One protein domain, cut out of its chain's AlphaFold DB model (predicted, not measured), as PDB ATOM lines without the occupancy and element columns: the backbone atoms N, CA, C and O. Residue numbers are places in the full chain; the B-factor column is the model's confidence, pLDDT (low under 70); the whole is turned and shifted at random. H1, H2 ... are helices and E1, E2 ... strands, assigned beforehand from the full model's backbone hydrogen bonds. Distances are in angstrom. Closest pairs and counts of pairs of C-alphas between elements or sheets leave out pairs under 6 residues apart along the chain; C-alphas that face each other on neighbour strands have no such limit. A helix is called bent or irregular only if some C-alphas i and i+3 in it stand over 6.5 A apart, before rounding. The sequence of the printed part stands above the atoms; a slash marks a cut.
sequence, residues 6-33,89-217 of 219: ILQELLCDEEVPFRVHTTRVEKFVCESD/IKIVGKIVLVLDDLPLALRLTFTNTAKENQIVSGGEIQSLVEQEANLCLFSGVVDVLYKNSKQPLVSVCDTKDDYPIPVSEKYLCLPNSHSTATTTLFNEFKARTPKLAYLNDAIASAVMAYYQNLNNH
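This is residues 6 to 33 and 89 to 217 of the 219 residues of an uncharacterized protein of Moraxella sp. (UniProt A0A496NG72). What does the model look like at first sight? A long, twisted sheet of four antiparallel strands, in the order E1 - E2 - E3 - E5, is covered on one face by the helices H2, H3 and H4, which makes two layers, helices on one face of a sheet. The small hairpin E6 and E7 and the short helix H1 lie towards one end of the long axis, and the short strand E4 lies towards the other. What is it made of, and how large is it? The printed part has 157 residues with four named helices and seven named strands, in the order H1 E1 E2 E3 E4 H2 E5 E6 E7 H3 H4, and its class is mixed, helices and strands. It is compact, with a radius of gyration of the C-alphas of 16.6 A, yet elongated in outline, with spans of 54 by 30 by 28 A.

How is the sheet joined? E1, residues 19 to 32, is an edge strand and the antiparallel neighbour of E2, residues 89 to 99, with N 21 and O 96 within hydrogen-bond range at 2.8 A. E2 and E3, residues 104 to 111, form an antiparallel hairpin at 169 degrees, with N 97 and O 106 at 2.8 A. The other edge strand, E5, residues 137 to 146, is antiparallel to E3 at 162 degrees, with N 107 and O 143 at 2.8 A. Which helices are on it? H4, residues 194 to 216, is on the sheet, and its closest C-alphas to E1 are those of Ala 206 and Thr 23, 6.3 A apart. H3, residues 176 to 192, is on the same face as H4, over E5 at a height over the sheet of 8.5 A, and only just slantwise to the strands at 59 degrees to E5 on the local plane; the closest C-alphas, of Val 142 and Ser 179, are 5.1 A apart. H2, residues 125 to 134, lies over E2 at a height over the sheet of 8.6 A, along the strands at 25 degrees on the local plane, and is only just not over E1, on which 2 of its C-alphas fall. How do these helices meet? H2 touches residues 200 to 208 of H4, at a shallow tilt of 31 degrees, opposite ways, with the closest C-alphas, of Ala 133 and Ala 204, 4.9 A apart. H3 and H4 are close but not clearly touching, about perpendicular at 81 degrees, with the closest C-alphas, of Lys 190 and Leu 196, 5.4 A apart. Where are the small parts? H1, residues 7 to 11, only grazes the sheet and touches residues 182 to 186 of H3, with the closest C-alphas, of Gln 8 and Thr 182, 6.0 A apart. E6, residues 153 to 155, and E7, residues 163 to 165, form an antiparallel hairpin, with N 155 and O 163 at 2.8 A. E4, residues 118 to 120, pairs with no named strand.

Where do the first and last named elements lie? H1 begins at C-alpha 7, (232.136, 266.617, 282.253), and H4 ends at C-alpha 216, (248.497, 246.155, 313.718). How long are the strands? From first to last C-alpha E1 measures 35.6 A, E2 32.1 A, E3 23.1 A and E5 23.5 A. E1 bends by 61 degrees at residue 22, and E5 bends by 84 degrees at residue 140. And the helices? H4 measures 33.3 A, H3 24.4 A and H2 14.4 A; H4 is irregular, with C-alphas 195 and 198 7.2 A apart. Every O i to N i+4 pair is within hydrogen-bond range in H1, H2 and H3, and 16 of 19 are in H4.

How far does it reach? The two C-alphas farthest apart are those of Asp 33 and Lys 150, at 56.4 A. Is anything missing, and are links long? Residues 34 to 88 are not printed, and C-alphas 33 and 89 are 11.5 A apart across the cut. Of the links that are printed whole, none is long. Where is confidence low? The mean pLDDT of the printed part is 92.8, and residues 160 and 217 are under 70.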
ATOM      1  N   ILE A   6     229.190 267.545 278.740       94.88
ATOM      2  CA  ILE A   6     229.982 268.396 279.625       94.88
ATOM      3  C   ILE A   6     230.343 267.587 280.871       94.88
ATOM      4  O   ILE A   6     229.471 267.104 281.589       94.88
ATOM      5  N   LEU A   7     231.641 267.431 281.140       95.25
ATOM      6  CA  LEU A   7     232.136 266.617 282.253       95.25
ATOM      7  C   LEU A   7     231.572 267.068 283.607       95.25
ATOM      8  O   LEU A   7     231.194 266.242 284.431       95.25
ATOM      9  N   GLN A   8     231.528 268.379 283.832       92.38
ATOM     10  CA  GLN A   8     231.026 268.991 285.058       92.38
ATOM     11  C   GLN A   8     229.540 268.709 285.283       92.38
ATOM     12  O   GLN A   8     229.144 268.466 286.419       92.38
ATOM     13  N   GLU A   9     228.746 268.700 284.211       92.12
ATOM     14  CA  GLU A   9     227.324 268.356 284.268       92.12
ATOM     15  C   GLU A   9     227.155 266.879 284.611       92.12
ATOM     16  O   GLU A   9     226.434 266.569 285.547       92.12
ATOM     17  N   LEU A  10     227.908 265.982 283.962       92.44
ATOM     18  CA  LEU A  10     227.875 264.549 284.277       92.44
ATOM     19  C   LEU A  10     228.223 264.265 285.747       92.44
ATOM     20  O   LEU A  10     227.589 263.428 286.375       92.44
ATOM     21  N   LEU A  11     229.232 264.944 286.302       89.00
ATOM     22  CA  LEU A  11     229.650 264.763 287.700       89.00
ATOM     23  C   LEU A  11     228.641 265.305 288.720       89.00
ATOM     24  O   LEU A  11     228.690 264.911 289.886       89.00
ATOM     25  N   CYS A  12     227.778 266.229 288.297       86.69
ATOM     26  CA  CYS A  12     226.766 266.856 289.145       86.69
ATOM     27  C   CYS A  12     225.345 266.393 288.814       86.69
ATOM     28  O   CYS A  12     224.382 266.940 289.350       86.69
ATOM     29  N   ASP A  13     225.207 265.400 287.941       87.56
ATOM     30  CA  ASP A  13     223.938 264.771 287.625       87.56
ATOM     31  C   ASP A  13     223.733 263.572 288.556       87.56
ATOM     32  O   ASP A  13     224.495 262.605 288.550       87.56
ATOM     33  N   GLU A  14     222.695 263.648 289.388       83.12
ATOM     34  CA  GLU A  14     222.354 262.598 290.347       83.12
ATOM     35  C   GLU A  14     221.902 261.290 289.696       83.12
ATOM     36  O   GLU A  14     221.900 260.250 290.360       83.12
ATOM     37  N   GLU A  15     221.481 261.347 288.435       86.25
ATOM     38  CA  GLU A  15     221.015 260.194 287.678       86.25
ATOM     39  C   GLU A  15     222.164 259.514 286.920       86.25
ATOM     40  O   GLU A  15     221.983 258.419 286.386       86.25
ATOM     41  N   VAL A  16     223.363 260.114 286.910       86.25
ATOM     42  CA  VAL A  16     224.568 259.527 286.314       86.25
ATOM     43  C   VAL A  16     225.295 258.659 287.355       86.25
ATOM     44  O   VAL A  16     225.877 259.173 288.314       86.25
ATOM     45  N   PRO A  17     225.331 257.324 287.181       87.06
ATOM     46  CA  PRO A  17     225.752 256.403 288.233       87.06
ATOM     47  C   PRO A  17     227.276 256.201 288.262       87.06
ATOM     48  O   PRO A  17     227.782 255.112 287.984       87.06
ATOM     49  N   PHE A  18     228.046 257.232 288.618       92.44
ATOM     50  CA  PHE A  18     229.485 257.061 288.851       92.44
ATOM     51  C   PHE A  18     229.742 256.092 290.008       92.44
ATOM     52  O   PHE A  18     229.367 256.357 291.151       92.44
ATOM     53  N   ARG A  19     230.478 255.005 289.756       94.00
ATOM     54  CA  ARG A  19     230.928 254.087 290.813       94.00
ATOM     55  C   ARG A  19     232.372 254.352 291.210       94.00
ATOM     56  O   ARG A  19     233.212 254.705 290.378       94.00
ATOM     57  N   VAL A  20     232.690 254.094 292.476       96.44
ATOM     58  CA  VAL A  20     234.084 254.024 292.926       96.44
ATOM     59  C   VAL A  20     234.703 252.743 292.381       96.44
ATOM     60  O   VAL A  20     234.247 251.641 292.679       96.44
ATOM     61  N   HIS A  21     235.750 252.876 291.575       96.81
ATOM     62  CA  HIS A  21     236.553 251.741 291.140       96.81
ATOM     63  C   HIS A  21     237.625 251.389 292.172       96.81
ATOM     64  O   HIS A  21     237.766 250.221 292.528       96.81
ATOM     65  N   THR A  22     238.350 252.399 292.661       97.06
ATOM     66  CA  THR A  22     239.437 252.226 293.630       97.06
ATOM     67  C   THR A  22     239.590 253.480 294.475       97.06
ATOM     68  O   THR A  22     239.536 254.585 293.941       97.06
ATOM     69  N   THR A  23     239.903 253.304 295.758       98.06
ATOM     70  CA  THR A  23     240.357 254.373 296.654       98.06
ATOM     71  C   THR A  23     241.661 253.945 297.312       98.06
ATOM     72  O   THR A  23     241.775 252.817 297.787       98.06
ATOM     73  N   ARG A  24     242.667 254.820 297.328       97.25
ATOM     74  CA  ARG A  24     243.986 254.525 297.896       97.25
ATOM     75  C   ARG A  24     244.549 255.726 298.641       97.25
ATOM     76  O   ARG A  24     244.569 256.827 298.103       97.25
ATOM     77  N   VAL A  25     245.093 255.485 299.831       97.81
ATOM     78  CA  VAL A  25     245.896 256.460 300.583       97.81
ATOM     79  C   VAL A  25     247.328 256.476 300.034       97.81
ATOM     80  O   VAL A  25     247.944 255.425 299.856       97.81
ATOM     81  N   GLU A  26     247.846 257.666 299.734       96.44
ATOM     82  CA  GLU A  26     249.213 257.883 299.233       96.44
ATOM     83  C   GLU A  26     250.128 258.506 300.292       96.44
ATOM     84  O   GLU A  26     251.315 258.194 300.337       96.44
ATOM     85  N   LYS A  27     249.583 259.365 301.160       96.38
ATOM     86  CA  LYS A  27     250.296 259.958 302.293       96.38
ATOM     87  C   LYS A  27     249.395 259.949 303.520       96.38
ATOM     88  O   LYS A  27     248.259 260.417 303.454       96.38
ATOM     89  N   PHE A  28     249.941 259.472 304.630       96.88
ATOM     90  CA  PHE A  28     249.292 259.481 305.932       96.88
ATOM     91  C   PHE A  28     250.304 259.905 306.995       96.88
ATOM     92  O   PHE A  28     251.366 259.297 307.107       96.88
ATOM     93  N   VAL A  29     249.986 260.953 307.748       94.75
ATOM     94  CA  VAL A  29     250.737 261.396 308.928       94.75
ATOM     95  C   VAL A  29     249.745 261.480 310.074       94.75
ATOM     96  O   VAL A  29     248.661 262.031 309.893       94.75
ATOM     97  N   CYS A  30     250.110 260.923 311.224       94.12
ATOM     98  CA  CYS A  30     249.332 260.997 312.453       94.12
ATOM     99  C   CYS A  30     250.301 261.009 313.636       94.12
ATOM    100  O   CYS A  30     250.661 259.965 314.173       94.12
ATOM    101  N   GLU A  31     250.754 262.200 314.010       90.94
ATOM    102  CA  GLU A  31     251.778 262.395 315.040       90.94
ATOM    103  C   GLU A  31     251.230 263.278 316.159       90.94
ATOM    104  O   GLU A  31     250.496 264.230 315.903       90.94
ATOM    105  N   SER A  32     251.559 262.965 317.411       86.56
ATOM    106  CA  SER A  32     251.100 263.738 318.572       86.56
ATOM    107  C   SER A  32     252.246 264.512 319.210       86.56
ATOM    108  O   SER A  32     253.388 264.063 319.194       86.56
ATOM    109  N   ASP A  33     251.916 265.668 319.787       84.00
ATOM    110  CA  ASP A  33     252.837 266.554 320.516       84.00
ATOM    111  C   ASP A  33     254.029 267.076 319.693       84.00
ATOM    112  O   ASP A  33     255.117 267.320 320.222       84.00
ATOM    113  N   ILE A  89     247.446 265.605 311.764       95.62
ATOM    114  CA  ILE A  89     246.903 264.643 310.807       95.62
ATOM    115  C   ILE A  89     247.043 265.181 309.387       95.62
ATOM    116  O   ILE A  89     246.574 266.275 309.061       95.62
ATOM    117  N   LYS A  90     247.652 264.390 308.505       97.44
ATOM    118  CA  LYS A  90     247.656 264.640 307.061       97.44
ATOM    119  C   LYS A  90     247.218 263.394 306.327       97.44
ATOM    120  O   LYS A  90     247.852 262.352 306.438       97.44
ATOM    121  N   ILE A  91     246.189 263.545 305.508       98.31
ATOM    122  CA  ILE A  91     245.666 262.514 304.625       98.31
ATOM    123  C   ILE A  91     245.766 263.044 303.197       98.31
ATOM    124  O   ILE A  91     245.305 264.148 302.894       98.31
ATOM    125  N   VAL A  92     246.388 262.266 302.316       98.19
ATOM    126  CA  VAL A  92     246.340 262.461 300.863       98.19
ATOM    127  C   VAL A  92     246.136 261.106 300.215       98.19
ATOM    128  O   VAL A  92     246.796 260.131 300.579       98.19
ATOM    129  N   GLY A  93     245.267 261.046 299.222       98.00
ATOM    130  CA  GLY A  93     245.079 259.839 298.442       98.00
ATOM    131  C   GLY A  93     244.440 260.110 297.097       98.00
ATOM    132  O   GLY A  93     244.213 261.257 296.712       98.00
ATOM    133  N   LYS A  94     244.157 259.030 296.377       97.94
ATOM    134  CA  LYS A  94     243.477 259.067 295.088       97.94
ATOM    135  C   LYS A  94     242.240 258.198 295.106       97.94
ATOM    136  O   LYS A  94     242.243 257.110 295.682       97.94
ATOM    137  N   ILE A  95     241.212 258.670 294.421       97.88
ATOM    138  CA  ILE A  95     240.014 257.905 294.105       97.88
ATOM    139  C   ILE A  95     239.858 257.836 292.589       97.88
ATOM    140  O   ILE A  95     240.162 258.795 291.876       97.88
ATOM    141  N   VAL A  96     239.420 256.685 292.094       97.81
ATOM    142  CA  VAL A  96     239.073 256.478 290.692       97.81
ATOM    143  C   VAL A  96     237.572 256.276 290.606       97.81
ATOM    144  O   VAL A  96     237.049 255.319 291.178       97.81
ATOM    145  N   LEU A  97     236.899 257.173 289.894       96.69
ATOM    146  CA  LEU A  97     235.482 257.081 289.564       96.69
ATOM    147  C   LEU A  97     235.342 256.600 288.132       96.69
ATOM    148  O   LEU A  97     236.116 257.008 287.269       96.69
ATOM    149  N   VAL A  98     234.366 255.747 287.874       96.81
ATOM    150  CA  VAL A  98     234.094 255.247 286.528       96.81
ATOM    151  C   VAL A  98     232.605 255.294 286.243       96.81
ATOM    152  O   VAL A  98     231.785 255.045 287.127       96.81
ATOM    153  N   LEU A  99     232.288 255.619 285.000       95.25
ATOM    154  CA  LEU A  99     230.963 255.515 284.423       95.25
ATOM    155  C   LEU A  99     231.048 254.410 283.368       95.25
ATOM    156  O   LEU A  99     231.868 254.488 282.457       95.25
ATOM    157  N   ASP A 100     230.294 253.327 283.542       87.94
ATOM    158  CA  ASP A 100     230.423 252.160 282.656       87.94
ATOM    159  C   ASP A 100     229.650 252.360 281.340       87.94
ATOM    160  O   ASP A 100     230.161 252.022 280.271       87.94
ATOM    161  N   ASP A 101     228.463 252.974 281.405       90.69
ATOM    162  CA  ASP A 101     227.584 253.216 280.244       90.69
ATOM    163  C   ASP A 101     228.186 254.199 279.230       90.69
ATOM    164  O   ASP A 101     227.924 254.139 278.026       90.69
ATOM    165  N   LEU A 102     229.042 255.091 279.721       91.75
ATOM    166  CA  LEU A 102     229.866 255.986 278.934       91.75
ATOM    167  C   LEU A 102     231.309 255.718 279.353       91.75
ATOM    168  O   LEU A 102     231.651 256.204 280.418       91.75
ATOM    169  N   PRO A 103     232.148 255.006 278.571       93.06
ATOM    170  CA  PRO A 103     233.464 254.525 279.000       93.06
ATOM    171  C   PRO A 103     234.409 255.687 279.342       93.06
ATOM    172  O   PRO A 103     235.207 256.156 278.520       93.06
ATOM    173  N   LEU A 104     234.269 256.148 280.580       96.88
ATOM    174  CA  LEU A 104     234.797 257.368 281.162       96.88
ATOM    175  C   LEU A 104     235.277 257.020 282.568       96.88
ATOM    176  O   LEU A 104     234.537 256.459 283.375       96.88
ATOM    177  N   ALA A 105     236.516 257.382 282.868       97.62
ATOM    178  CA  ALA A 105     237.066 257.296 284.206       97.62
ATOM    179  C   ALA A 105     237.696 258.624 284.608       97.62
ATOM    180  O   ALA A 105     238.360 259.275 283.799       97.62
ATOM    181  N   LEU A 106     237.531 258.989 285.873       97.69
ATOM    182  CA  LEU A 106     238.208 260.111 286.497       97.69
ATOM    183  C   LEU A 106     239.109 259.605 287.606       97.69
ATOM    184  O   LEU A 106     238.693 258.801 288.435       97.69
ATOM    185  N   ARG A 107     240.325 260.130 287.665       98.06
ATOM    186  CA  ARG A 107     241.206 259.981 288.816       98.06
ATOM    187  C   ARG A 107     241.321 261.330 289.507       98.06
ATOM    188  O   ARG A 107     241.804 262.295 288.918       98.06
ATOM    189  N   LEU A 108     240.875 261.368 290.755       97.56
ATOM    190  CA  LEU A 108     240.830 262.559 291.594       97.56
ATOM    191  C   LEU A 108     241.762 262.373 292.787       97.56
ATOM    192  O   LEU A 108     241.879 261.272 293.327       97.56
ATOM    193  N   THR A 109     242.394 263.459 293.221       97.56
ATOM    194  CA  THR A 109     243.173 263.486 294.463       97.56
ATOM    195  C   THR A 109     242.303 264.040 295.585       97.56
ATOM    196  O   THR A 109     241.652 265.066 295.397       97.56
ATOM    197  N   PHE A 110     242.299 263.388 296.748       97.75
ATOM    198  CA  PHE A 110     241.631 263.877 297.954       97.75
ATOM    199  C   PHE A 110     242.644 264.230 299.045       97.75
ATOM    200  O   PHE A 110     243.705 263.610 299.147       97.75
ATOM    201  N   THR A 111     242.317 265.220 299.875       98.12
ATOM    202  CA  THR A 111     243.094 265.575 301.069       98.12
ATOM    203  C   THR A 111     242.209 266.177 302.159       98.12
ATOM    204  O   THR A 111     241.211 266.824 301.852       98.12
ATOM    205  N   ASN A 112     242.582 265.989 303.428       97.62
ATOM    206  CA  ASN A 112     241.884 266.597 304.566       97.62
ATOM    207  C   ASN A 112     242.204 268.094 304.736       97.62
ATOM    208  O   ASN A 112     241.399 268.857 305.252       97.62
ATOM    209  N   THR A 113     243.382 268.544 304.297       95.69
ATOM    210  CA  THR A 113     243.806 269.943 304.442       95.69
ATOM    211  C   THR A 113     244.765 270.352 303.332       95.69
ATOM    212  O   THR A 113     245.552 269.538 302.859       95.69
ATOM    213  N   ALA A 114     244.771 271.628 302.940       93.25
ATOM    214  CA  ALA A 114     245.790 272.175 302.036       93.25
ATOM    215  C   ALA A 114     247.145 272.407 302.736       93.25
ATOM    216  O   ALA A 114     248.172 272.570 302.079       93.25
ATOM    217  N   LYS A 115     247.160 272.414 304.074       92.44
ATOM    218  CA  LYS A 115     248.367 272.601 304.884       92.44
ATOM    219  C   LYS A 115     249.226 271.336 304.895       92.44
ATOM    220  O   LYS A 115     248.814 270.268 304.434       92.44
ATOM    221  N   GLU A 116     250.424 271.458 305.463       90.44
ATOM    222  CA  GLU A 116     251.304 270.312 305.701       90.44
ATOM    223  C   GLU A 116     250.633 269.269 306.603       90.44
ATOM    224  O   GLU A 116     250.642 268.092 306.257       90.44
ATOM    225  N   ASN A 117     249.991 269.726 307.687       91.12
ATOM    226  CA  ASN A 117     249.200 268.924 308.616       91.12
ATOM    227  C   ASN A 117     248.002 269.735 309.134       91.12
ATOM    228  O   ASN A 117     248.093 270.957 309.292       91.12
ATOM    229  N   GLN A 118     246.905 269.045 309.433       92.81
ATOM    230  CA  GLN A 118     245.780 269.580 310.187       92.81
ATOM    231  C   GLN A 118     246.037 269.328 311.670       92.81
ATOM    232  O   GLN A 118     246.407 268.223 312.058       92.81
ATOM    233  N   ILE A 119     245.886 270.365 312.490       89.88
ATOM    234  CA  ILE A 119     246.098 270.269 313.934       89.88
ATOM    235  C   ILE A 119     244.734 270.082 314.584       89.88
ATOM    236  O   ILE A 119     243.878 270.960 314.471       89.88
ATOM    237  N   VAL A 120     244.553 268.956 315.263       89.25
ATOM    238  CA  VAL A 120     243.322 268.573 315.954       89.25
ATOM    239  C   VAL A 120     243.612 268.238 317.416       89.25
ATOM    240  O   VAL A 120     244.738 267.903 317.790       89.25
ATOM    241  N   SER A 121     242.604 268.374 318.269       83.19
ATOM    242  CA  SER A 121     242.722 268.157 319.713       83.19
ATOM    243  C   SER A 121     241.390 267.698 320.294       83.19
ATOM    244  O   SER A 121     240.345 268.077 319.772       83.19
ATOM    245  N   GLY A 122     241.433 266.972 321.414       77.06
ATOM    246  CA  GLY A 122     240.237 266.639 322.194       77.06
ATOM    247  C   GLY A 122     239.493 265.393 321.709       77.06
ATOM    248  O   GLY A 122     238.327 265.476 321.338       77.06
ATOM    249  N   GLY A 123     240.147 264.232 321.746       83.38
ATOM    250  CA  GLY A 123     239.520 262.945 321.441       83.38
ATOM    251  C   GLY A 123     240.534 261.809 321.333       83.38
ATOM    252  O   GLY A 123     241.742 262.034 321.407       83.38
ATOM    253  N   GLU A 124     240.039 260.588 321.146       90.81
ATOM    254  CA  GLU A 124     240.878 259.436 320.803       90.81
ATOM    255  C   GLU A 124     241.436 259.586 319.381       90.81
ATOM    256  O   GLU A 124     240.723 260.019 318.474       90.81
ATOM    257  N   ILE A 125     242.701 259.198 319.167       91.69
ATOM    258  CA  ILE A 125     243.388 259.353 317.870       91.69
ATOM    259  C   ILE A 125     242.586 258.715 316.732       91.69
ATOM    260  O   ILE A 125     242.452 259.317 315.670       91.69
ATOM    261  N   GLN A 126     242.020 257.528 316.957       94.31
ATOM    262  CA  GLN A 126     241.204 256.838 315.961       94.31
ATOM    263  C   GLN A 126     240.003 257.688 315.520       94.31
ATOM    264  O   GLN A 126     239.786 257.862 314.322       94.31
ATOM    265  N   SER A 127     239.273 258.265 316.475       94.44
ATOM    266  CA  SER A 127     238.122 259.135 316.207       94.44
ATOM    267  C   SER A 127     238.531 260.418 315.483       94.44
ATOM    268  O   SER A 127     237.822 260.874 314.590       94.44
ATOM    269  N   LEU A 128     239.691 260.988 315.822       94.81
ATOM    270  CA  LEU A 128     240.232 262.166 315.138       94.81
ATOM    271  C   LEU A 128     240.607 261.856 313.680       94.81
ATOM    272  O   LEU A 128     240.321 262.650 312.787       94.81
ATOM    273  N   VAL A 129     241.207 260.689 313.418       96.38
ATOM    274  CA  VAL A 129     241.515 260.231 312.053       96.38
ATOM    275  C   VAL A 129     240.235 260.026 311.246       96.38
ATOM    276  O   VAL A 129     240.167 260.463 310.099       96.38
ATOM    277  N   GLU A 130     239.213 259.405 311.836       96.25
ATOM    278  CA  GLU A 130     237.923 259.189 311.181       96.25
ATOM    279  C   GLU A 130     237.229 260.514 310.838       96.25
ATOM    280  O   GLU A 130     236.752 260.695 309.715       96.25
ATOM    281  N   GLN A 131     237.223 261.479 311.761       95.38
ATOM    282  CA  GLN A 131     236.693 262.823 311.514       95.38
ATOM    283  C   GLN A 131     237.414 263.506 310.344       95.38
ATOM    284  O   GLN A 131     236.769 263.973 309.408       95.38
ATOM    285  N   GLU A 132     238.747 263.506 310.343       96.88
ATOM    286  CA  GLU A 132     239.548 264.111 309.274       96.88
ATOM    287  C   GLU A 132     239.376 263.401 307.921       96.88
ATOM    288  O   GLU A 132     239.396 264.042 306.868       96.88
ATOM    289  N   ALA A 133     239.157 262.085 307.921       96.94
ATOM    290  CA  ALA A 133     238.872 261.338 306.702       96.94
ATOM    291  C   ALA A 133     237.523 261.746 306.083       96.94
ATOM    292  O   ALA A 133     237.430 261.908 304.866       96.94
ATOM    293  N   ASN A 134     236.507 261.996 306.914       94.38
ATOM    294  CA  ASN A 134     235.188 262.470 306.479       94.38
ATOM    295  C   ASN A 134     235.195 263.918 305.958       94.38
ATOM    296  O   ASN A 134     234.324 264.302 305.177       94.38
ATOM    297  N   LEU A 135     236.188 264.718 306.352       94.19
ATOM    298  CA  LEU A 135     236.357 266.104 305.906       94.19
ATOM    299  C   LEU A 135     237.202 266.237 304.632       94.19
ATOM    300  O   LEU A 135     237.460 267.348 304.170       94.19
ATOM    301  N   CYS A 136     237.626 265.120 304.039       96.69
ATOM    302  CA  CYS A 136     238.438 265.140 302.834       96.69
ATOM    303  C   CYS A 136     237.704 265.791 301.645       96.69
ATOM    304  O   CYS A 136     236.546 265.492 301.322       96.69
ATOM    305  N   LEU A 137     238.432 266.668 300.955       96.69
ATOM    306  CA  LEU A 137     237.996 267.372 299.753       96.69
ATOM    307  C   LEU A 137     238.844 266.948 298.559       96.69
ATOM    308  O   LEU A 137     240.025 266.614 298.706       96.69
ATOM    309  N   PHE A 138     238.258 266.997 297.366       96.81
ATOM    310  CA  PHE A 138     239.003 266.828 296.125       96.81
ATOM    311  C   PHE A 138     239.800 268.088 295.807       96.81
ATOM    312  O   PHE A 138     239.309 269.200 295.978       96.81
ATOM    313  N   SER A 139     241.039 267.935 295.354       94.81
ATOM    314  CA  SER A 139     241.886 269.075 295.009       94.81
ATOM    315  C   SER A 139     242.976 268.681 294.021       94.81
ATOM    316  O   SER A 139     243.322 267.506 293.899       94.81
ATOM    317  N   GLY A 140     243.554 269.674 293.349       93.44
ATOM    318  CA  GLY A 140     244.675 269.464 292.442       93.44
ATOM    319  C   GLY A 140     244.247 268.882 291.099       93.44
ATOM    320  O   GLY A 140     243.211 269.253 290.555       93.44
ATOM    321  N   VAL A 141     245.095 268.020 290.540       94.06
ATOM    322  CA  VAL A 141     244.945 267.499 289.178       94.06
ATOM    323  C   VAL A 141     243.770 266.531 289.072       94.06
ATOM    324  O   VAL A 141     243.619 265.627 289.898       94.06
ATOM    325  N   VAL A 142     242.994 266.694 288.001       97.44
ATOM    326  CA  VAL A 142     241.989 265.734 287.547       97.44
ATOM    327  C   VAL A 142     242.510 265.050 286.294       97.44
ATOM    328  O   VAL A 142     242.725 265.705 285.272       97.44
ATOM    329  N   ASP A 143     242.691 263.734 286.356       98.00
ATOM    330  CA  ASP A 143     242.982 262.956 285.157       98.00
ATOM    331  C   ASP A 143     241.712 262.297 284.625       98.00
ATOM    332  O   ASP A 143     240.957 261.687 285.383       98.00
ATOM    333  N   VAL A 144     241.517 262.351 283.312       97.94
ATOM    334  CA  VAL A 144     240.348 261.801 282.626       97.94
ATOM    335  C   VAL A 144     240.787 260.765 281.599       97.94
ATOM    336  O   VAL A 144     241.683 261.004 280.793       97.94
ATOM    337  N   LEU A 145     240.151 259.600 281.615       97.81
ATOM    338  CA  LEU A 145     240.253 258.581 280.578       97.81
ATOM    339  C   LEU A 145     238.901 258.505 279.881       97.81
ATOM    340  O   LEU A 145     237.918 258.133 280.511       97.81
ATOM    341  N   TYR A 146     238.855 258.832 278.596       97.44
ATOM    342  CA  TYR A 146     237.621 258.831 277.822       97.44
ATOM    343  C   TYR A 146     237.797 258.009 276.552       97.44
ATOM    344  O   TYR A 146     238.687 258.298 275.755       97.44
ATOM    345  N   LYS A 147     236.970 256.977 276.357       95.62
ATOM    346  CA  LYS A 147     237.106 256.044 275.222       95.62
ATOM    347  C   LYS A 147     235.953 256.096 274.218       95.62
ATOM    348  O   LYS A 147     236.009 255.413 273.198       95.62
ATOM    349  N   ASN A 148     234.904 256.880 274.471       93.00
ATOM    350  CA  ASN A 148     233.746 256.919 273.581       93.00
ATOM    351  C   ASN A 148     233.981 257.862 272.391       93.00
ATOM    352  O   ASN A 148     234.030 259.077 272.540       93.00
ATOM    353  N   SER A 149     234.065 257.296 271.188       91.19
ATOM    354  CA  SER A 149     234.217 258.042 269.933       91.19
ATOM    355  C   SER A 149     232.909 258.557 269.329       91.19
ATOM    356  O   SER A 149     232.943 259.301 268.351       91.19
ATOM    357  N   LYS A 150     231.752 258.176 269.884       91.25
ATOM    358  CA  LYS A 150     230.432 258.553 269.356       91.25
ATOM    359  C   LYS A 150     229.971 259.925 269.844       91.25
ATOM    360  O   LYS A 150     229.272 260.623 269.112       91.25
ATOM    361  N   GLN A 151     230.348 260.312 271.060       92.56
ATOM    362  CA  GLN A 151     229.928 261.564 271.690       92.56
ATOM    363  C   GLN A 151     231.159 262.401 272.055       92.56
ATOM    364  O   GLN A 151     232.079 261.879 272.680       92.56
ATOM    365  N   PRO A 152     231.230 263.683 271.672       94.44
ATOM    366  CA  PRO A 152     232.280 264.571 272.156       94.44
ATOM    367  C   PRO A 152     232.124 264.820 273.659       94.44
ATOM    368  O   PRO A 152     231.007 265.037 274.124       94.44
ATOM    369  N   LEU A 153     233.235 264.842 274.394       96.62
ATOM    370  CA  LEU A 153     233.278 265.252 275.796       96.62
ATOM    371  C   LEU A 153     234.108 266.531 275.911       96.62
ATOM    372  O   LEU A 153     235.205 266.620 275.354       96.62
ATOM    373  N   VAL A 154     233.595 267.517 276.636       96.31
ATOM    374  CA  VAL A 154     234.310 268.754 276.951       96.31
ATOM    375  C   VAL A 154     234.343 268.976 278.456       96.31
ATOM    376  O   VAL A 154     233.457 268.545 279.190       96.31
ATOM    377  N   SER A 155     235.377 269.664 278.913       96.00
ATOM    378  CA  SER A 155     235.430 270.259 280.239       96.00
ATOM    379  C   SER A 155     235.187 271.755 280.103       96.00
ATOM    380  O   SER A 155     235.755 272.385 279.212       96.00
ATOM    381  N   VAL A 156     234.380 272.330 280.986       92.94
ATOM    382  CA  VAL A 156     234.098 273.770 281.024       92.94
ATOM    383  C   VAL A 156     234.696 274.402 282.276       92.94
ATOM    384  O   VAL A 156     234.876 273.742 283.301       92.94
ATOM    385  N   CYS A 157     235.033 275.685 282.190       89.56
ATOM    386  CA  CYS A 157     235.434 276.495 283.335       89.56
ATOM    387  C   CYS A 157     234.956 277.945 283.161       89.56
ATOM    388  O   CYS A 157     234.499 278.336 282.084       89.56
ATOM    389  N   ASP A 158     235.077 278.753 284.215       76.31
ATOM    390  CA  ASP A 158     234.537 280.122 284.262       76.31
ATOM    391  C   ASP A 158     235.118 281.066 283.191       76.31
ATOM    392  O   ASP A 158     234.519 282.096 282.879       76.31
ATOM    393  N   THR A 159     236.262 280.724 282.585       71.56
ATOM    394  CA  THR A 159     236.924 281.556 281.565       71.56
ATOM    395  C   THR A 159     236.318 281.435 280.163       71.56
ATOM    396  O   THR A 159     236.817 282.079 279.247       71.56
ATOM    397  N   LYS A 160     235.221 280.678 279.984       68.56
ATOM    398  CA  LYS A 160     234.541 280.408 278.693       68.56
ATOM    399  C   LYS A 160     235.378 279.657 277.650       68.56
ATOM    400  O   LYS A 160     234.952 279.542 276.501       68.56
ATOM    401  N   ASP A 161     236.526 279.121 278.045       83.81
ATOM    402  CA  ASP A 161     237.315 278.232 277.203       83.81
ATOM    403  C   ASP A 161     236.845 276.798 277.438       83.81
ATOM    404  O   ASP A 161     237.157 276.192 278.460       83.81
ATOM    405  N   ASP A 162     236.067 276.253 276.505       91.25
ATOM    406  CA  ASP A 162     235.770 274.823 276.491       91.25
ATOM    407  C   ASP A 162     237.061 274.059 276.177       91.25
ATOM    408  O   ASP A 162     237.728 274.326 275.175       91.25
ATOM    409  N   TYR A 163     237.387 273.061 276.993       94.12
ATOM    410  CA  TYR A 163     238.505 272.160 276.744       94.12
ATOM    411  C   TYR A 163     237.989 270.823 276.205       94.12
ATOM    412  O   TYR A 163     237.386 270.054 276.963       94.12
ATOM    413  N   PRO A 164     238.212 270.501 274.918       95.44
ATOM    414  CA  PRO A 164     237.857 269.201 274.371       95.44
ATOM    415  C   PRO A 164     238.689 268.100 275.022       95.44
ATOM    416  O   PRO A 164     239.917 268.163 275.023       95.44
ATOM    417  N   ILE A 165     238.025 267.067 275.535       96.44
ATOM    418  CA  ILE A 165     238.675 265.872 276.070       96.44
ATOM    419  C   ILE A 165     238.718 264.842 274.936       96.44
ATOM    420  O   ILE A 165     237.677 264.282 274.575       96.44
ATOM    421  N   PRO A 166     239.889 264.595 274.320       95.06
ATOM    422  CA  PRO A 166     239.972 263.674 273.203       95.06
ATOM    423  C   PRO A 166     239.813 262.230 273.681       95.06
ATOM    424  O   PRO A 166     240.149 261.874 274.813       95.06
ATOM    425  N   VAL A 167     239.347 261.381 272.768       96.25
ATOM    426  CA  VAL A 167     239.344 259.932 272.969       96.25
ATOM    427  C   VAL A 167     240.782 259.454 273.156       96.25
ATOM    428  O   VAL A 167     241.660 259.780 272.356       96.25
ATOM    429  N   SER A 168     241.031 258.684 274.211       94.69
ATOM    430  CA  SER A 168     242.368 258.248 274.593       94.69
ATOM    431  C   SER A 168     242.347 256.896 275.301       94.69
ATOM    432  O   SER A 168     241.481 256.608 276.123       94.69
ATOM    433  N   GLU A 169     243.374 256.086 275.044       93.94
ATOM    434  CA  GLU A 169     243.643 254.844 275.783       93.94
ATOM    435  C   GLU A 169     244.362 255.084 277.120       93.94
ATOM    436  O   GLU A 169     244.553 254.159 277.910       93.94
ATOM    437  N   LYS A 170     244.780 256.326 277.379       95.62
ATOM    438  CA  LYS A 170     245.504 256.737 278.584       95.62
ATOM    439  C   LYS A 170     244.801 257.900 279.266       95.62
ATOM    440  O   LYS A 170     244.146 258.709 278.616       95.62
ATOM    441  N   TYR A 171     245.009 257.999 280.573       96.81
ATOM    442  CA  TYR A 171     244.611 259.164 281.349       96.81
ATOM    443  C   TYR A 171     245.272 260.434 280.806       96.81
ATOM    444  O   TYR A 171     246.485 260.463 280.586       96.81
ATOM    445  N   LEU A 172     244.460 261.467 280.616       96.94
ATOM    446  CA  LEU A 172     244.869 262.807 280.232       96.94
ATOM    447  C   LEU A 172     244.625 263.753 281.401       96.94
ATOM    448  O   LEU A 172     243.539 263.777 281.972       96.94
ATOM    449  N   CYS A 173     245.642 264.537 281.737       96.81
ATOM    450  CA  CYS A 173     245.550 265.563 282.766       96.81
ATOM    451  C   CYS A 173     244.760 266.760 282.221       96.81
ATOM    452  O   CYS A 173     245.120 267.311 281.176       96.81
ATOM    453  N   LEU A 174     243.694 267.163 282.918       96.38
ATOM    454  CA  LEU A 174     242.976 268.391 282.584       96.38
ATOM    455  C   LEU A 174     243.848 269.620 282.878       96.38
ATOM    456  O   LEU A 174     244.552 269.642 283.894       96.38
ATOM    457  N   PRO A 175     243.747 270.697 282.073       95.44
ATOM    458  CA  PRO A 175     244.406 271.959 282.394       95.44
ATOM    459  C   PRO A 175     244.026 272.468 283.792       95.44
ATOM    460  O   PRO A 175     242.941 272.181 284.297       95.44
ATOM    461  N   ASN A 176     244.896 273.264 284.415       93.94
ATOM    462  CA  ASN A 176     244.730 273.687 285.813       93.94
ATOM    463  C   ASN A 176     243.401 274.409 286.098       93.94
ATOM    464  O   ASN A 176     242.795 274.162 287.143       93.94
ATOM    465  N   SER A 177     242.931 275.266 285.184       94.00
ATOM    466  CA  SER A 177     241.635 275.953 285.310       94.00
ATOM    467  C   SER A 177     240.474 274.957 285.325       94.00
ATOM    468  O   SER A 177     239.603 275.033 286.185       94.00
ATOM    469  N   HIS A 178     240.517 273.962 284.442       95.56
ATOM    470  CA  HIS A 178     239.516 272.904 284.336       95.56
ATOM    471  C   HIS A 178     239.560 271.927 285.513       95.56
ATOM    472  O   HIS A 178     238.511 271.546 286.025       95.56
ATOM    473  N   SER A 179     240.750 271.545 285.979       95.88
ATOM    474  CA  SER A 179     240.920 270.718 287.180       95.88
ATOM    475  C   SER A 179     240.356 271.419 288.422       95.88
ATOM    476  O   SER A 179     239.602 270.821 289.191       95.88
ATOM    477  N   THR A 180     240.654 272.712 288.584       94.44
ATOM    478  CA  THR A 180     240.117 273.534 289.682       94.44
ATOM    479  C   THR A 180     238.599 273.664 289.581       94.44
ATOM    480  O   THR A 180     237.912 273.361 290.547       94.44
ATOM    481  N   ALA A 181     238.060 274.024 288.412       93.50
ATOM    482  CA  ALA A 181     236.614 274.143 288.214       93.50
ATOM    483  C   ALA A 181     235.885 272.825 288.527       93.50
ATOM    484  O   ALA A 181     234.889 272.815 289.244       93.50
ATOM    485  N   THR A 182     236.436 271.698 288.064       94.81
ATOM    486  CA  THR A 182     235.883 270.359 288.317       94.81
ATOM    487  C   THR A 182     235.890 270.010 289.802       94.81
ATOM    488  O   THR A 182     234.875 269.570 290.331       94.81
ATOM    489  N   THR A 183     237.018 270.198 290.492       95.44
ATOM    490  CA  THR A 183     237.130 269.835 291.914       95.44
ATOM    491  C   THR A 183     236.307 270.754 292.812       95.44
ATOM    492  O   THR A 183     235.657 270.256 293.728       95.44
ATOM    493  N   THR A 184     236.263 272.061 292.537       94.38
ATOM    494  CA  THR A 184     235.412 273.016 293.264       94.38
ATOM    495  C   THR A 184     233.941 272.645 293.131       94.38
ATOM    496  O   THR A 184     233.291 272.397 294.146       94.38
ATOM    497  N   LEU A 185     233.442 272.517 291.898       92.44
ATOM    498  CA  LEU A 185     232.043 272.180 291.648       92.44
ATOM    499  C   LEU A 185     231.671 270.839 292.290       92.44
ATOM    500  O   LEU A 185     230.650 270.725 292.966       92.44
ATOM    501  N   PHE A 186     232.528 269.829 292.138       91.62
ATOM    502  CA  PHE A 186     232.244 268.504 292.669       91.62
ATOM    503  C   PHE A 186     232.269 268.463 294.202       91.62
ATOM    504  O   PHE A 186     231.463 267.762 294.806       91.62
ATOM    505  N   ASN A 187     233.135 269.244 294.857       93.94
ATOM    506  CA  ASN A 187     233.106 269.392 296.313       93.94
ATOM    507  C   ASN A 187     231.835 270.102 296.795       93.94
ATOM    508  O   ASN A 187     231.245 269.668 297.785       93.94
ATOM    509  N   GLU A 188     231.407 271.172 296.115       92.25
ATOM    510  CA  GLU A 188     230.163 271.877 296.441       92.25
ATOM    511  C   GLU A 188     228.950 270.955 296.318       92.25
ATOM    512  O   GLU A 188     228.096 270.929 297.207       92.25
ATOM    513  N   PHE A 189     228.907 270.162 295.249       89.62
ATOM    514  CA  PHE A 189     227.837 269.206 295.014       89.62
ATOM    515  C   PHE A 189     227.878 268.048 296.027       89.62
ATOM    516  O   PHE A 189     226.875 267.774 296.686       89.62
ATOM    517  N   LYS A 190     229.056 267.454 296.281       90.31
ATOM    518  CA  LYS A 190     229.268 266.431 297.327       90.31
ATOM    519  C   LYS A 190     228.803 266.896 298.709       90.31
ATOM    520  O   LYS A 190     228.276 266.096 299.471       90.31
ATOM    521  N   ALA A 191     228.997 268.173 299.044       88.06
ATOM    522  CA  ALA A 191     228.603 268.729 300.338       88.06
ATOM    523  C   ALA A 191     227.083 268.926 300.493       88.06
ATOM    524  O   ALA A 191     226.593 268.988 301.619       88.06
ATOM    525  N   ARG A 192     226.338 269.056 299.388       87.38
ATOM    526  CA  ARG A 192     224.895 269.361 299.397       87.38
ATOM    527  C   ARG A 192     224.014 268.162 299.053       87.38
ATOM    528  O   ARG A 192     222.833 268.185 299.384       87.38
ATOM    529  N   THR A 193     224.581 267.131 298.433       84.50
ATOM    530  CA  THR A 193     223.825 266.014 297.859       84.50
ATOM    531  C   THR A 193     224.066 264.713 298.635       84.50
ATOM    532  O   THR A 193     225.136 264.113 298.506       84.50
ATOM    533  N   PRO A 194     223.069 264.195 299.385       82.44
ATOM    534  CA  PRO A 194     223.202 262.944 300.139       82.44
ATOM    535  C   PRO A 194     223.562 261.727 299.277       82.44
ATOM    536  O   PRO A 194     224.242 260.822 299.750       82.44
ATOM    537  N   LYS A 195     223.160 261.708 297.997       79.56
ATOM    538  CA  LYS A 195     223.495 260.623 297.058       79.56
ATOM    539  C   LYS A 195     224.997 260.490 296.789       79.56
ATOM    540  O   LYS A 195     225.412 259.429 296.348       79.56
ATOM    541  N   LEU A 196     225.814 261.510 297.074       85.19
ATOM    542  CA  LEU A 196     227.276 261.441 296.960       85.19
ATOM    543  C   LEU A 196     227.983 261.067 298.273       85.19
ATOM    544  O   LEU A 196     229.215 261.025 298.310       85.19
ATOM    545  N   ALA A 197     227.237 260.749 299.339       86.38
ATOM    546  CA  ALA A 197     227.810 260.337 300.624       86.38
ATOM    547  C   ALA A 197     228.743 259.120 300.492       86.38
ATOM    548  O   ALA A 197     229.785 259.085 301.145       86.38
ATOM    549  N   TYR A 198     228.458 258.208 299.552       90.75
ATOM    550  CA  TYR A 198     229.296 257.032 299.283       90.75
ATOM    551  C   TYR A 198     230.755 257.380 298.939       90.75
ATOM    552  O   TYR A 198     231.646 256.554 299.134       90.75
ATOM    553  N   LEU A 199     231.028 258.585 298.422       92.69
ATOM    554  CA  LEU A 199     232.392 259.041 298.150       92.69
ATOM    555  C   LEU A 199     233.159 259.303 299.448       92.69
ATOM    556  O   LEU A 199     234.323 258.917 299.556       92.69
ATOM    557  N   ASN A 200     232.505 259.930 300.431       92.56
ATOM    558  CA  ASN A 200     233.079 260.118 301.760       92.56
ATOM    559  C   ASN A 200     233.263 258.767 302.444       92.56
ATOM    560  O   ASN A 200     234.347 258.510 302.956       92.56
ATOM    561  N   ASP A 201     232.271 257.879 302.357       94.50
ATOM    562  CA  ASP A 201     232.346 256.538 302.941       94.50
ATOM    563  C   ASP A 201     233.510 255.733 302.351       94.50
ATOM    564  O   ASP A 201     234.255 255.077 303.082       94.50
ATOM    565  N   ALA A 202     233.722 255.812 301.032       96.69
ATOM    566  CA  ALA A 202     234.830 255.145 300.357       96.69
ATOM    567  C   ALA A 202     236.199 255.704 300.781       96.69
ATOM    568  O   ALA A 202     237.152 254.937 300.941       96.69
ATOM    569  N   ILE A 203     236.311 257.024 300.964       97.31
ATOM    570  CA  ILE A 203     237.533 257.673 301.461       97.31
ATOM    571  C   ILE A 203     237.780 257.297 302.924       97.31
ATOM    572  O   ILE A 203     238.862 256.806 303.242       97.31
ATOM    573  N   ALA A 204     236.782 257.462 303.791       97.19
ATOM    574  CA  ALA A 204     236.860 257.135 305.208       97.19
ATOM    575  C   ALA A 204     237.228 255.664 305.421       97.19
ATOM    576  O   ALA A 204     238.188 255.369 306.128       97.19
ATOM    577  N   SER A 205     236.567 254.745 304.715       97.44
ATOM    578  CA  SER A 205     236.872 253.311 304.778       97.44
ATOM    579  C   SER A 205     238.318 253.010 304.375       97.44
ATOM    580  O   SER A 205     239.010 252.266 305.071       97.44
ATOM    581  N   ALA A 206     238.814 253.608 303.285       97.94
ATOM    582  CA  ALA A 206     240.193 253.405 302.839       97.94
ATOM    583  C   ALA A 206     241.221 253.973 303.831       97.94
ATOM    584  O   ALA A 206     242.255 253.347 304.073       97.94
ATOM    585  N   VAL A 207     240.942 255.139 304.419       98.00
ATOM    586  CA  VAL A 207     241.807 255.767 305.426       98.00
ATOM    587  C   VAL A 207     241.829 254.956 306.717       98.00
ATOM    588  O   VAL A 207     242.910 254.682 307.235       98.00
ATOM    589  N   MET A 208     240.672 254.518 307.214       97.56
ATOM    590  CA  MET A 208     240.588 253.742 308.450       97.56
ATOM    591  C   MET A 208     241.228 252.364 308.303       97.56
ATOM    592  O   MET A 208     241.970 251.947 309.192       97.56
ATOM    593  N   ALA A 209     241.044 251.696 307.162       96.75
ATOM    594  CA  ALA A 209     241.756 250.456 306.863       96.75
ATOM    595  C   ALA A 209     243.280 250.672 306.836       96.75
ATOM    596  O   ALA A 209     244.037 249.870 307.384       96.75
ATOM    597  N   TYR A 210     243.747 251.776 306.241       96.69
ATOM    598  CA  TYR A 210     245.169 252.128 306.233       96.69
ATOM    599  C   TYR A 210     245.707 252.379 307.652       96.69
ATOM    600  O   TYR A 210     246.741 251.825 308.023       96.69
ATOM    601  N   TYR A 211     244.990 253.161 308.465       95.38
ATOM    602  CA  TYR A 211     245.345 253.450 309.857       95.38
ATOM    603  C   TYR A 211     245.416 252.180 310.719       95.38
ATOM    604  O   TYR A 211     246.384 251.978 311.449       95.38
ATOM    605  N   GLN A 212     244.431 251.286 310.600       94.12
ATOM    606  CA  GLN A 212     244.421 250.011 311.324       94.12
ATOM    607  C   GLN A 212     245.609 249.125 310.937       94.12
ATOM    608  O   GLN A 212     246.253 248.549 311.810       94.12
ATOM    609  N   ASN A 213     245.948 249.058 309.646       92.81
ATOM    610  CA  ASN A 213     247.097 248.284 309.178       92.81
ATOM    611  C   ASN A 213     248.431 248.806 309.732       92.81
ATOM    612  O   ASN A 213     249.295 247.997 310.063       92.81
ATOM    613  N   LEU A 214     248.589 250.127 309.885       89.69
ATOM    614  CA  LEU A 214     249.775 250.712 310.523       89.69
ATOM    615  C   LEU A 214     249.899 250.317 312.001       89.69
ATOM    616  O   LEU A 214     250.998 250.041 312.470       89.69
ATOM    617  N   ASN A 215     248.785 250.270 312.733       83.00
ATOM    618  CA  ASN A 215     248.804 249.970 314.169       83.00
ATOM    619  C   ASN A 215     248.879 248.469 314.480       83.00
ATOM    620  O   ASN A 215     249.369 248.091 315.541       83.00
ATOM    621  N   ASN A 216     248.416 247.611 313.568       76.31
ATOM    622  CA  ASN A 216     248.497 246.155 313.718       76.31
ATOM    623  C   ASN A 216     249.880 245.589 313.343       76.31
ATOM    624  O   ASN A 216     250.200 244.456 313.707       76.31
ATOM    625  N   HIS A 217     250.705 246.374 312.647       58.75
ATOM    626  CA  HIS A 217     252.087 246.040 312.308       58.75
ATOM    627  C   HIS A 217     253.024 247.191 312.699       58.75
ATOM    628  O   HIS A 217     253.545 247.874 311.814       58.75
TER     629      HIS A 217